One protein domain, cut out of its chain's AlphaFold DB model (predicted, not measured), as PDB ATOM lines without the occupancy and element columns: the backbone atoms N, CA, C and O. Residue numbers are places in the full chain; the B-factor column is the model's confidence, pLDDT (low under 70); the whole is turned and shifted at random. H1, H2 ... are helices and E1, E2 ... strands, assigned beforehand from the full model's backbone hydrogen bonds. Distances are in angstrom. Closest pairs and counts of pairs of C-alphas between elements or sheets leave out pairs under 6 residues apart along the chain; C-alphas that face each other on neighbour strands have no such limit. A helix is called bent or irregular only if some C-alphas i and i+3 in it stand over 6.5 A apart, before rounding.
ATOM      1  N   VAL A   4     219.598 212.840 173.565       59.72
ATOM      2  CA  VAL A   4     219.829 211.719 172.653       59.72
ATOM      3  C   VAL A   4     221.088 211.001 173.128       59.72
ATOM      4  O   VAL A   4     222.196 211.464 172.866       59.72
ATOM      5  N   ASN A   5     220.900 209.900 173.862       55.62
ATOM      6  CA  ASN A   5     221.972 208.985 174.250       55.62
ATOM      7  C   ASN A   5     221.984 207.795 173.295       55.62
ATOM      8  O   ASN A   5     221.041 207.002 173.250       55.62
ATOM      9  N   GLU A   6     223.066 207.649 172.544       55.69
ATOM     10  CA  GLU A   6     223.258 206.478 171.702       55.69
ATOM     11  C   GLU A   6     223.831 205.326 172.545       55.69
ATOM     12  O   GLU A   6     224.971 205.372 173.005       55.69
ATOM     13  N   VAL A   7     223.018 204.293 172.780       57.28
ATOM     14  CA  VAL A   7     223.457 203.051 173.434       57.28
ATOM     15  C   VAL A   7     224.092 202.138 172.384       57.28
ATOM     16  O   VAL A   7     223.594 202.030 171.261       57.28
ATOM     17  N   ALA A   8     225.183 201.458 172.746       53.41
ATOM     18  CA  ALA A   8     225.859 200.516 171.861       53.41
ATOM     19  C   ALA A   8     224.869 199.494 171.269       53.41
ATOM     20  O   ALA A   8     224.204 198.772 172.003       53.41
ATOM     21  N   GLY A   9     224.791 199.445 169.935       58.28
ATOM     22  CA  GLY A   9     223.923 198.515 169.203       58.28
ATOM     23  C   GLY A   9     222.619 199.124 168.685       58.28
ATOM     24  O   GLY A   9     221.904 198.447 167.957       58.28
ATOM     25  N   ASN A  10     222.319 200.391 168.992       67.25
ATOM     26  CA  ASN A  10     221.178 201.073 168.388       67.25
ATOM     27  C   ASN A  10     221.526 201.566 166.968       67.25
ATOM     28  O   ASN A  10     222.521 202.267 166.768       67.25
ATOM     29  N   ASP A  11     220.684 201.240 165.986       80.06
ATOM     30  CA  ASP A  11     220.774 201.724 164.601       80.06
ATOM     31  C   ASP A  11     220.186 203.140 164.424       80.06
ATOM     32  O   ASP A  11     219.897 203.560 163.310       80.06
ATOM     33  N   PHE A  12     220.076 203.922 165.505       84.44
ATOM     34  CA  PHE A  12     219.538 205.287 165.517       84.44
ATOM     35  C   PHE A  12     220.022 206.154 164.342       84.44
ATOM     36  O   PHE A  12     219.207 206.705 163.608       84.44
ATOM     37  N   TYR A  13     221.336 206.244 164.115       86.19
ATOM     38  CA  TYR A  13     221.879 207.023 162.996       86.19
ATOM     39  C   TYR A  13     221.650 206.371 161.626       86.19
ATOM     40  O   TYR A  13     221.642 207.074 160.620       86.19
ATOM     41  N   ALA A  14     221.436 205.058 161.566       89.06
ATOM     42  CA  ALA A  14     221.161 204.329 160.330       89.06
ATOM     43  C   ALA A  14     219.680 204.306 159.938       89.06
ATOM     44  O   ALA A  14     219.387 204.046 158.780       89.06
ATOM     45  N   THR A  15     218.741 204.567 160.850       90.56
ATOM     46  CA  THR A  15     217.307 204.411 160.546       90.56
ATOM     47  C   THR A  15     216.461 205.639 160.849       90.56
ATOM     48  O   THR A  15     215.442 205.830 160.195       90.56
ATOM     49  N   SER A  16     216.840 206.471 161.821       89.69
ATOM     50  CA  SER A  16     215.988 207.578 162.271       89.69
ATOM     51  C   SER A  16     216.060 208.783 161.338       89.69
ATOM     52  O   SER A  16     217.143 209.178 160.897       89.69
ATOM     53  N   ASP A  17     214.926 209.446 161.106       91.62
ATOM     54  CA  ASP A  17     214.932 210.778 160.507       91.62
ATOM     55  C   ASP A  17     215.399 211.808 161.544       91.62
ATOM     56  O   ASP A  17     214.640 212.241 162.405       91.62
ATOM     57  N   LEU A  18     216.671 212.203 161.470       88.56
ATOM     58  CA  LEU A  18     217.264 213.206 162.357       88.56
ATOM     59  C   LEU A  18     216.575 214.583 162.348       88.56
ATOM     60  O   LEU A  18     216.830 215.368 163.256       88.56
ATOM     61  N   ARG A  19     215.706 214.885 161.373       88.00
ATOM     62  CA  ARG A  19     214.882 216.112 161.367       88.00
ATOM     63  C   ARG A  19     213.707 216.034 162.337       88.00
ATOM     64  O   ARG A  19     213.187 217.058 162.754       88.00
ATOM     65  N   GLU A  20     213.326 214.818 162.707       89.31
ATOM     66  CA  GLU A  20     212.230 214.517 163.623       89.31
ATOM     67  C   GLU A  20     212.750 214.208 165.035       89.31
ATOM     68  O   GLU A  20     212.029 213.652 165.863       89.31
ATOM     69  N   VAL A  21     214.023 214.508 165.317       85.69
ATOM     70  CA  VAL A  21     214.646 214.264 166.619       85.69
ATOM     71  C   VAL A  21     214.546 215.530 167.466       85.69
ATOM     72  O   VAL A  21     215.046 216.573 167.047       85.69
ATOM     73  N   PRO A  22     213.970 215.455 168.677       84.69
ATOM     74  CA  PRO A  22     213.436 214.273 169.358       84.69
ATOM     75  C   PRO A  22     212.038 213.892 168.851       84.69
ATOM     76  O   PRO A  22     211.238 214.765 168.522       84.69
ATOM     77  N   ALA A  23     211.727 212.591 168.838       81.62
ATOM     78  CA  ALA A  23     210.456 212.082 168.315       81.62
ATOM     79  C   ALA A  23     209.245 212.761 168.980       81.62
ATOM     80  O   ALA A  23     209.195 212.893 170.203       81.62
ATOM     81  N   GLY A  24     208.275 213.195 168.169       84.38
ATOM     82  CA  GLY A  24     207.106 213.957 168.633       84.38
ATOM     83  C   GLY A  24     207.392 215.431 168.946       84.38
ATOM     84  O   GLY A  24     206.486 216.163 169.337       84.38
ATOM     85  N   HIS A  25     208.634 215.878 168.758       86.94
ATOM     86  CA  HIS A  25     209.109 217.210 169.111       86.94
ATOM     87  C   HIS A  25     210.062 217.779 168.050       86.94
ATOM     88  O   HIS A  25     211.001 218.488 168.392       86.94
ATOM     89  N   ALA A  26     209.803 217.526 166.763       86.12
ATOM     90  CA  ALA A  26     210.602 218.051 165.646       86.12
ATOM     91  C   ALA A  26     210.748 219.588 165.649       86.12
ATOM     92  O   ALA A  26     211.687 220.138 165.083       86.12
ATOM     93  N   HIS A  27     209.829 220.289 166.320       88.38
ATOM     94  CA  HIS A  27     209.855 221.742 166.512       88.38
ATOM     95  C   HIS A  27     210.674 222.198 167.729       88.38
ATOM     96  O   HIS A  27     210.632 223.374 168.081       88.38
ATOM     97  N   ALA A  28     211.361 221.291 168.425       87.75
ATOM     98  CA  ALA A  28     212.193 221.659 169.559       87.75
ATOM     99  C   ALA A  28     213.302 222.617 169.105       87.75
ATOM    100  O   ALA A  28     214.144 222.265 168.286       87.75
ATOM    101  N   GLU A  29     213.333 223.813 169.692       88.75
ATOM    102  CA  GLU A  29     214.361 224.819 169.394       88.75
ATOM    103  C   GLU A  29     215.749 224.411 169.917       88.75
ATOM    104  O   GLU A  29     216.770 224.834 169.377       88.75
ATOM    105  N   THR A  30     215.791 223.556 170.947       87.25
ATOM    106  CA  THR A  30     217.029 223.128 171.612       87.25
ATOM    107  C   THR A  30     217.063 221.615 171.808       87.25
ATOM    108  O   THR A  30     216.210 221.038 172.494       87.25
ATOM    109  N   VAL A  31     218.115 220.982 171.285       83.50
ATOM    110  CA  VAL A  31     218.406 219.548 171.430       83.50
ATOM    111  C   VAL A  31     219.769 219.369 172.097       83.50
ATOM    112  O   VAL A  31     220.749 219.979 171.675       83.50
ATOM    113  N   PHE A  32     219.841 218.515 173.122       82.25
ATOM    114  CA  PHE A  32     221.104 218.127 173.751       82.25
ATOM    115  C   PHE A  32     221.485 216.725 173.283       82.25
ATOM    116  O   PHE A  32     220.714 215.769 173.398       82.25
ATOM    117  N   VAL A  33     222.696 216.590 172.758       78.31
ATOM    118  CA  VAL A  33     223.229 215.310 172.292       78.31
ATOM    119  C   VAL A  33     224.452 214.979 173.129       78.31
ATOM    120  O   VAL A  33     225.349 215.808 173.262       78.31
ATOM    121  N   SER A  34     224.487 213.768 173.678       77.19
ATOM    122  CA  SER A  34     225.675 213.222 174.324       77.19
ATOM    123  C   SER A  34     226.073 211.954 173.588       77.19
ATOM    124  O   SER A  34     225.325 210.977 173.531       77.19
ATOM    125  N   SER A  35     227.247 211.986 172.971       74.56
ATOM    126  CA  SER A  35     227.818 210.831 172.295       74.56
ATOM    127  C   SER A  35     229.329 210.863 172.418       74.56
ATOM    128  O   SER A  35     229.964 211.903 172.254       74.56
ATOM    129  N   ASN A  36     229.902 209.693 172.672       70.19
ATOM    130  CA  ASN A  36     231.336 209.447 172.614       70.19
ATOM    131  C   ASN A  36     231.684 208.447 171.501       70.19
ATOM    132  O   ASN A  36     232.720 207.786 171.582       70.19
ATOM    133  N   ARG A  37     230.815 208.295 170.490       72.25
ATOM    134  CA  ARG A  37     230.940 207.298 169.417       72.25
ATOM    135  C   ARG A  37     231.022 207.960 168.044       72.25
ATOM    136  O   ARG A  37     230.184 208.776 167.670       72.25
ATOM    137  N   GLY A  38     232.010 207.554 167.248       72.19
ATOM    138  CA  GLY A  38     232.139 207.966 165.850       72.19
ATOM    139  C   GLY A  38     231.242 207.142 164.920       72.19
ATOM    140  O   GLY A  38     231.707 206.168 164.335       72.19
ATOM    141  N   ARG A  39     229.964 207.518 164.761       79.12
ATOM    142  CA  ARG A  39     228.985 206.790 163.915       79.12
ATOM    143  C   ARG A  39     228.563 207.491 162.629       79.12
ATOM    144  O   ARG A  39     227.572 207.110 162.018       79.12
ATOM    145  N   VAL A  40     229.337 208.473 162.172       83.94
ATOM    146  CA  VAL A  40     229.037 209.227 160.939       83.94
ATOM    147  C   VAL A  40     228.815 208.298 159.735       83.94
ATOM    148  O   VAL A  40     227.938 208.560 158.919       83.94
ATOM    149  N   PHE A  41     229.534 207.170 159.659       85.94
ATOM    150  CA  PHE A  41     229.378 206.183 158.583       85.94
ATOM    151  C   PHE A  41     227.958 205.587 158.496       85.94
ATOM    152  O   PHE A  41     227.463 205.370 157.395       85.94
ATOM    153  N   LYS A  42     227.261 205.410 159.628       87.94
ATOM    154  CA  LYS A  42     225.894 204.862 159.672       87.94
ATOM    155  C   LYS A  42     224.868 205.767 158.988       87.94
ATOM    156  O   LYS A  42     223.855 205.277 158.502       87.94
ATOM    157  N   LEU A  43     225.136 207.069 158.880       90.06
ATOM    158  CA  LEU A  43     224.248 207.997 158.171       90.06
ATOM    159  C   LEU A  43     224.158 207.707 156.665       90.06
ATOM    160  O   LEU A  43     223.209 208.138 156.014       90.06
ATOM    161  N   PHE A  44     225.117 206.969 156.102       92.44
ATOM    162  CA  PHE A  44     225.096 206.574 154.693       92.44
ATOM    163  C   PHE A  44     224.213 205.354 154.414       92.44
ATOM    164  O   PHE A  44     223.840 205.134 153.258       92.44
ATOM    165  N   ASP A  45     223.817 204.628 155.459       92.25
ATOM    166  CA  ASP A  45     222.775 203.601 155.394       92.25
ATOM    167  C   ASP A  45     221.374 204.216 155.563       92.25
ATOM    168  O   ASP A  45     220.371 203.621 155.167       92.25
ATOM    169  N   ASN A  46     221.302 205.448 156.083       94.44
ATOM    170  CA  ASN A  46     220.055 206.094 156.460       94.44
ATOM    171  C   ASN A  46     219.210 206.530 155.252       94.44
ATOM    172  O   ASN A  46     219.657 207.375 154.469       94.44
ATOM    173  N   PRO A  47     217.971 206.018 155.092       96.31
ATOM    174  CA  PRO A  47     217.137 206.320 153.930       96.31
ATOM    175  C   PRO A  47     216.736 207.798 153.837       96.31
ATOM    176  O   PRO A  47     216.480 208.273 152.732       96.31
ATOM    177  N   HIS A  48     216.732 208.527 154.956       96.06
ATOM    178  CA  HIS A  48     216.371 209.944 155.011       96.06
ATOM    179  C   HIS A  48     217.547 210.869 154.659       96.06
ATOM    180  O   HIS A  48     217.327 211.940 154.097       96.06
ATOM    181  N   HIS A  49     218.788 210.452 154.946       94.81
ATOM    182  CA  HIS A  49     219.963 211.344 154.923       94.81
ATOM    183  C   HIS A  49     221.038 210.968 153.896       94.81
ATOM    184  O   HIS A  49     221.775 211.843 153.436       94.81
ATOM    185  N   LYS A  50     221.122 209.700 153.467       95.62
ATOM    186  CA  LYS A  50     222.218 209.221 152.602       95.62
ATOM    187  C   LYS A  50     222.344 209.981 151.281       95.62
ATOM    188  O   LYS A  50     223.454 210.288 150.852       95.62
ATOM    189  N   GLU A  51     221.222 210.327 150.649       96.38
ATOM    190  CA  GLU A  51     221.229 211.037 149.365       96.38
ATOM    191  C   GLU A  51     221.669 212.493 149.522       96.38
ATOM    192  O   GLU A  51     222.372 213.018 148.661       96.38
ATOM    193  N   GLN A  52     221.324 213.140 150.639       95.25
ATOM    194  CA  GLN A  52     221.820 214.480 150.949       95.25
ATOM    195  C   GLN A  52     223.341 214.462 151.136       95.25
ATOM    196  O   GLN A  52     224.041 215.256 150.511       95.25
ATOM    197  N   LEU A  53     223.862 213.523 151.932       94.06
ATOM    198  CA  LEU A  53     225.300 213.398 152.182       94.06
ATOM    199  C   LEU A  53     226.087 213.120 150.894       94.06
ATOM    200  O   LEU A  53     227.120 213.744 150.652       94.06
ATOM    201  N   ARG A  54     225.572 212.244 150.023       94.75
ATOM    202  CA  ARG A  54     226.177 211.960 148.711       94.75
ATOM    203  C   ARG A  54     226.162 213.174 147.786       94.75
ATOM    204  O   ARG A  54     227.166 213.438 147.132       94.75
ATOM    205  N   LYS A  55     225.070 213.951 147.761       96.38
ATOM    206  CA  LYS A  55     224.986 215.207 146.987       96.38
ATOM    207  C   LYS A  55     225.983 216.265 147.461       96.38
ATOM    208  O   LYS A  55     226.420 217.076 146.653       96.38
ATOM    209  N   MET A  56     226.383 216.234 148.733       94.19
ATOM    210  CA  MET A  56     227.463 217.073 149.271       94.19
ATOM    211  C   MET A  56     228.870 216.576 148.885       94.19
ATOM    212  O   MET A  56     229.859 217.198 149.262       94.19
ATOM    213  N   GLY A  57     228.986 215.453 148.167       94.06
ATOM    214  CA  GLY A  57     230.265 214.833 147.811       94.06
ATOM    215  C   GLY A  57     230.918 214.045 148.951       94.06
ATOM    216  O   GLY A  57     232.073 213.637 148.828       94.06
ATOM    217  N   LEU A  58     230.202 213.820 150.059       92.88
ATOM    218  CA  LEU A  58     230.706 213.031 151.178       92.88
ATOM    219  C   LEU A  58     230.576 211.535 150.881       92.88
ATOM    220  O   LEU A  58     229.634 211.083 150.225       92.88
ATOM    221  N   ARG A  59     231.511 210.756 151.420       91.50
ATOM    222  CA  ARG A  59     231.471 209.292 151.435       91.50
ATOM    223  C   ARG A  59     231.665 208.786 152.864       91.50
ATOM    224  O   ARG A  59     232.237 209.532 153.664       91.50
ATOM    225  N   PRO A  60     231.251 207.548 153.197       88.81
ATOM    226  CA  PRO A  60     231.445 207.002 154.541       88.81
ATOM    227  C   PRO A  60     232.893 207.138 155.034       88.81
ATOM    228  O   PRO A  60     233.119 207.580 156.157       88.81
ATOM    229  N   ASP A  61     233.861 206.855 154.155       86.31
ATOM    230  CA  ASP A  61     235.307 206.887 154.408       86.31
ATOM    231  C   ASP A  61     235.903 208.291 154.580       86.31
ATOM    232  O   ASP A  61     236.942 208.434 155.220       86.31
ATOM    233  N   THR A  62     235.259 209.339 154.058       90.19
ATOM    234  CA  THR A  62     235.776 210.719 154.141       90.19
ATOM    235  C   THR A  62     234.987 211.625 155.064       90.19
ATOM    236  O   THR A  62     235.530 212.626 155.532       90.19
ATOM    237  N   ALA A  63     233.723 211.305 155.341       91.88
ATOM    238  CA  ALA A  63     232.792 212.216 155.995       91.88
ATOM    239  C   ALA A  63     233.303 212.713 157.350       91.88
ATOM    240  O   ALA A  63     233.242 213.913 157.615       91.88
ATOM    241  N   PHE A  64     233.863 211.816 158.171       90.75
ATOM    242  CA  PHE A  64     234.439 212.185 159.465       90.75
ATOM    243  C   PHE A  64     235.555 213.222 159.311       90.75
ATOM    244  O   PHE A  64     235.501 214.287 159.921       90.75
ATOM    245  N   ALA A  65     236.550 212.942 158.472       92.06
ATOM    246  CA  ALA A  65     237.705 213.816 158.319       92.06
ATOM    247  C   ALA A  65     237.371 215.130 157.602       92.06
ATOM    248  O   ALA A  65     237.912 216.171 157.971       92.06
ATOM    249  N   CYS A  66     236.456 215.117 156.629       93.00
ATOM    250  CA  CYS A  66     235.951 216.333 155.991       93.00
ATOM    251  C   CYS A  66     235.234 217.237 157.001       93.00
ATOM    252  O   CYS A  66     235.562 218.419 157.090       93.00
ATOM    253  N   ALA A  67     234.312 216.686 157.796       92.62
ATOM    254  CA  ALA A  67     233.616 217.445 158.834       92.62
ATOM    255  C   ALA A  67     234.590 217.954 159.907       92.62
ATOM    256  O   ALA A  67     234.548 219.125 160.276       92.62
ATOM    257  N   PHE A  68     235.518 217.105 160.358       93.19
ATOM    258  CA  PHE A  68     236.512 217.485 161.356       93.19
ATOM    259  C   PHE A  68     237.391 218.639 160.871       93.19
ATOM    260  O   PHE A  68     237.554 219.615 161.590       93.19
ATOM    261  N   ARG A  69     237.926 218.574 159.646       93.44
ATOM    262  CA  ARG A  69     238.788 219.633 159.087       93.44
ATOM    263  C   ARG A  69     238.035 220.928 158.774       93.44
ATOM    264  O   ARG A  69     238.659 221.983 158.711       93.44
ATOM    265  N   PHE A  70     236.722 220.852 158.561       94.00
ATOM    266  CA  PHE A  70     235.871 222.033 158.439       94.00
ATOM    267  C   PHE A  70     235.684 222.735 159.793       94.00
ATOM    268  O   PHE A  70     235.728 223.960 159.856       94.00
ATOM    269  N   LEU A  71     235.505 221.965 160.869       94.00
ATOM    270  CA  LEU A  71     235.237 222.486 162.215       94.00
ATOM    271  C   LEU A  71     236.504 222.867 162.989       94.00
ATOM    272  O   LEU A  71     236.484 223.797 163.792       94.00
TER     273      LEU A  71
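This is residues 4 to 71 of the 270 residues of an uncharacterized protein of Tribonema minus (UniProt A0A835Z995). Picture a small domain with much loop in it, in which the short helix H2 has the other three helices round it: H1 and H4 touch it, and H3 meets it only at the corner by their link. H4, the longest helix, meets H2 with residues 60 to 64 alone and runs on away from it, while the long loop of residues 16 to 31 reaches out towards the opposite end of the domain and comes back into the short strand E1, beside which residues 4 to 5 run parallel. The printed part has 68 residues, with four named helices and one named strand in the order H1, E1, H2, H3, H4; the class is mostly helix, though only 30 of the residues are in named elements. The whole is compact, with a radius of gyration of the C-alphas of 12.5 A, and its outline is rounded, with spans of 31 by 25 by 24 A.

Start at Val 4: residues 4 to 5 form a short pairing, parallel, with residues 33 to 34 of E1, the strand of residues 32 to 34, which pairs with no named strand. Go on to H1, residues 12 to 15, which is apart from E1. Next look at H2, residues 40 to 44; it is the hub, touching three other helices. H1 touches H2 with 6 pairs of C-alphas within 8 A, and the closest C-alphas, those of Ala 14 and Lys 42, are 4.8 A apart. E1 and H2 are apart. Then comes H3, residues 50 to 55; H2 and H3 touch only at the corner by their link, where the closest C-alphas, those of Phe 44 and Lys 50, are 4.4 A apart. Last is H4, residues 60 to 71, which touches H2 with residues 60 to 64 alone; the closest C-alphas, those of Phe 41 and Pro 60, are 4.6 A apart. H3 and H4 are near each other, with their closest C-alphas 8.5 A apart. H1 is apart from H3 and from H4, and E1 is apart from both of these too. Among the backbones, every O i to N i+4 pair is within hydrogen-bond range in H3, against 6 of 8 in H4 and 0 of 1 in H2, where 2 of 2 O i to N i+3 pairs are within range; H1 is too short for an O i to N i+4 pair.

Find C-alpha 12 at (219.538, 205.287, 165.517); from there H1 runs to residue 15. Move on to C-alpha 32 at (221.104, 218.127, 173.751), where E1 begins; it ends at residue 34. H2 runs from residue 40 to residue 44, 7.8 A from first to last C-alpha, and H3 from residue 50 to residue 55, 8.7 A. H4 begins at residue 60 and ends with C-alpha 71 at (235.237, 222.486, 162.215), a length of 17.7 A. It is irregular: C-alphas 61 and 64 are 7.4 A apart, against about 5 A in a regular helix.

The two C-alphas farthest apart are those of Gly 24, in the long loop, and Arg 69, in H4, at 33.6 A. The C-alphas of Val 4 and Leu 71, the first and last printed, are 21.5 A apart. The printed part has no cut. The link from H1 to E1, 16 residues, is long; those from E1 to H2, from H2 to H3 and from H3 to H4 are tight. In the B-factor column you will find a mean pLDDT of 85.2 for the printed part, with residues 4 to 10 under 70.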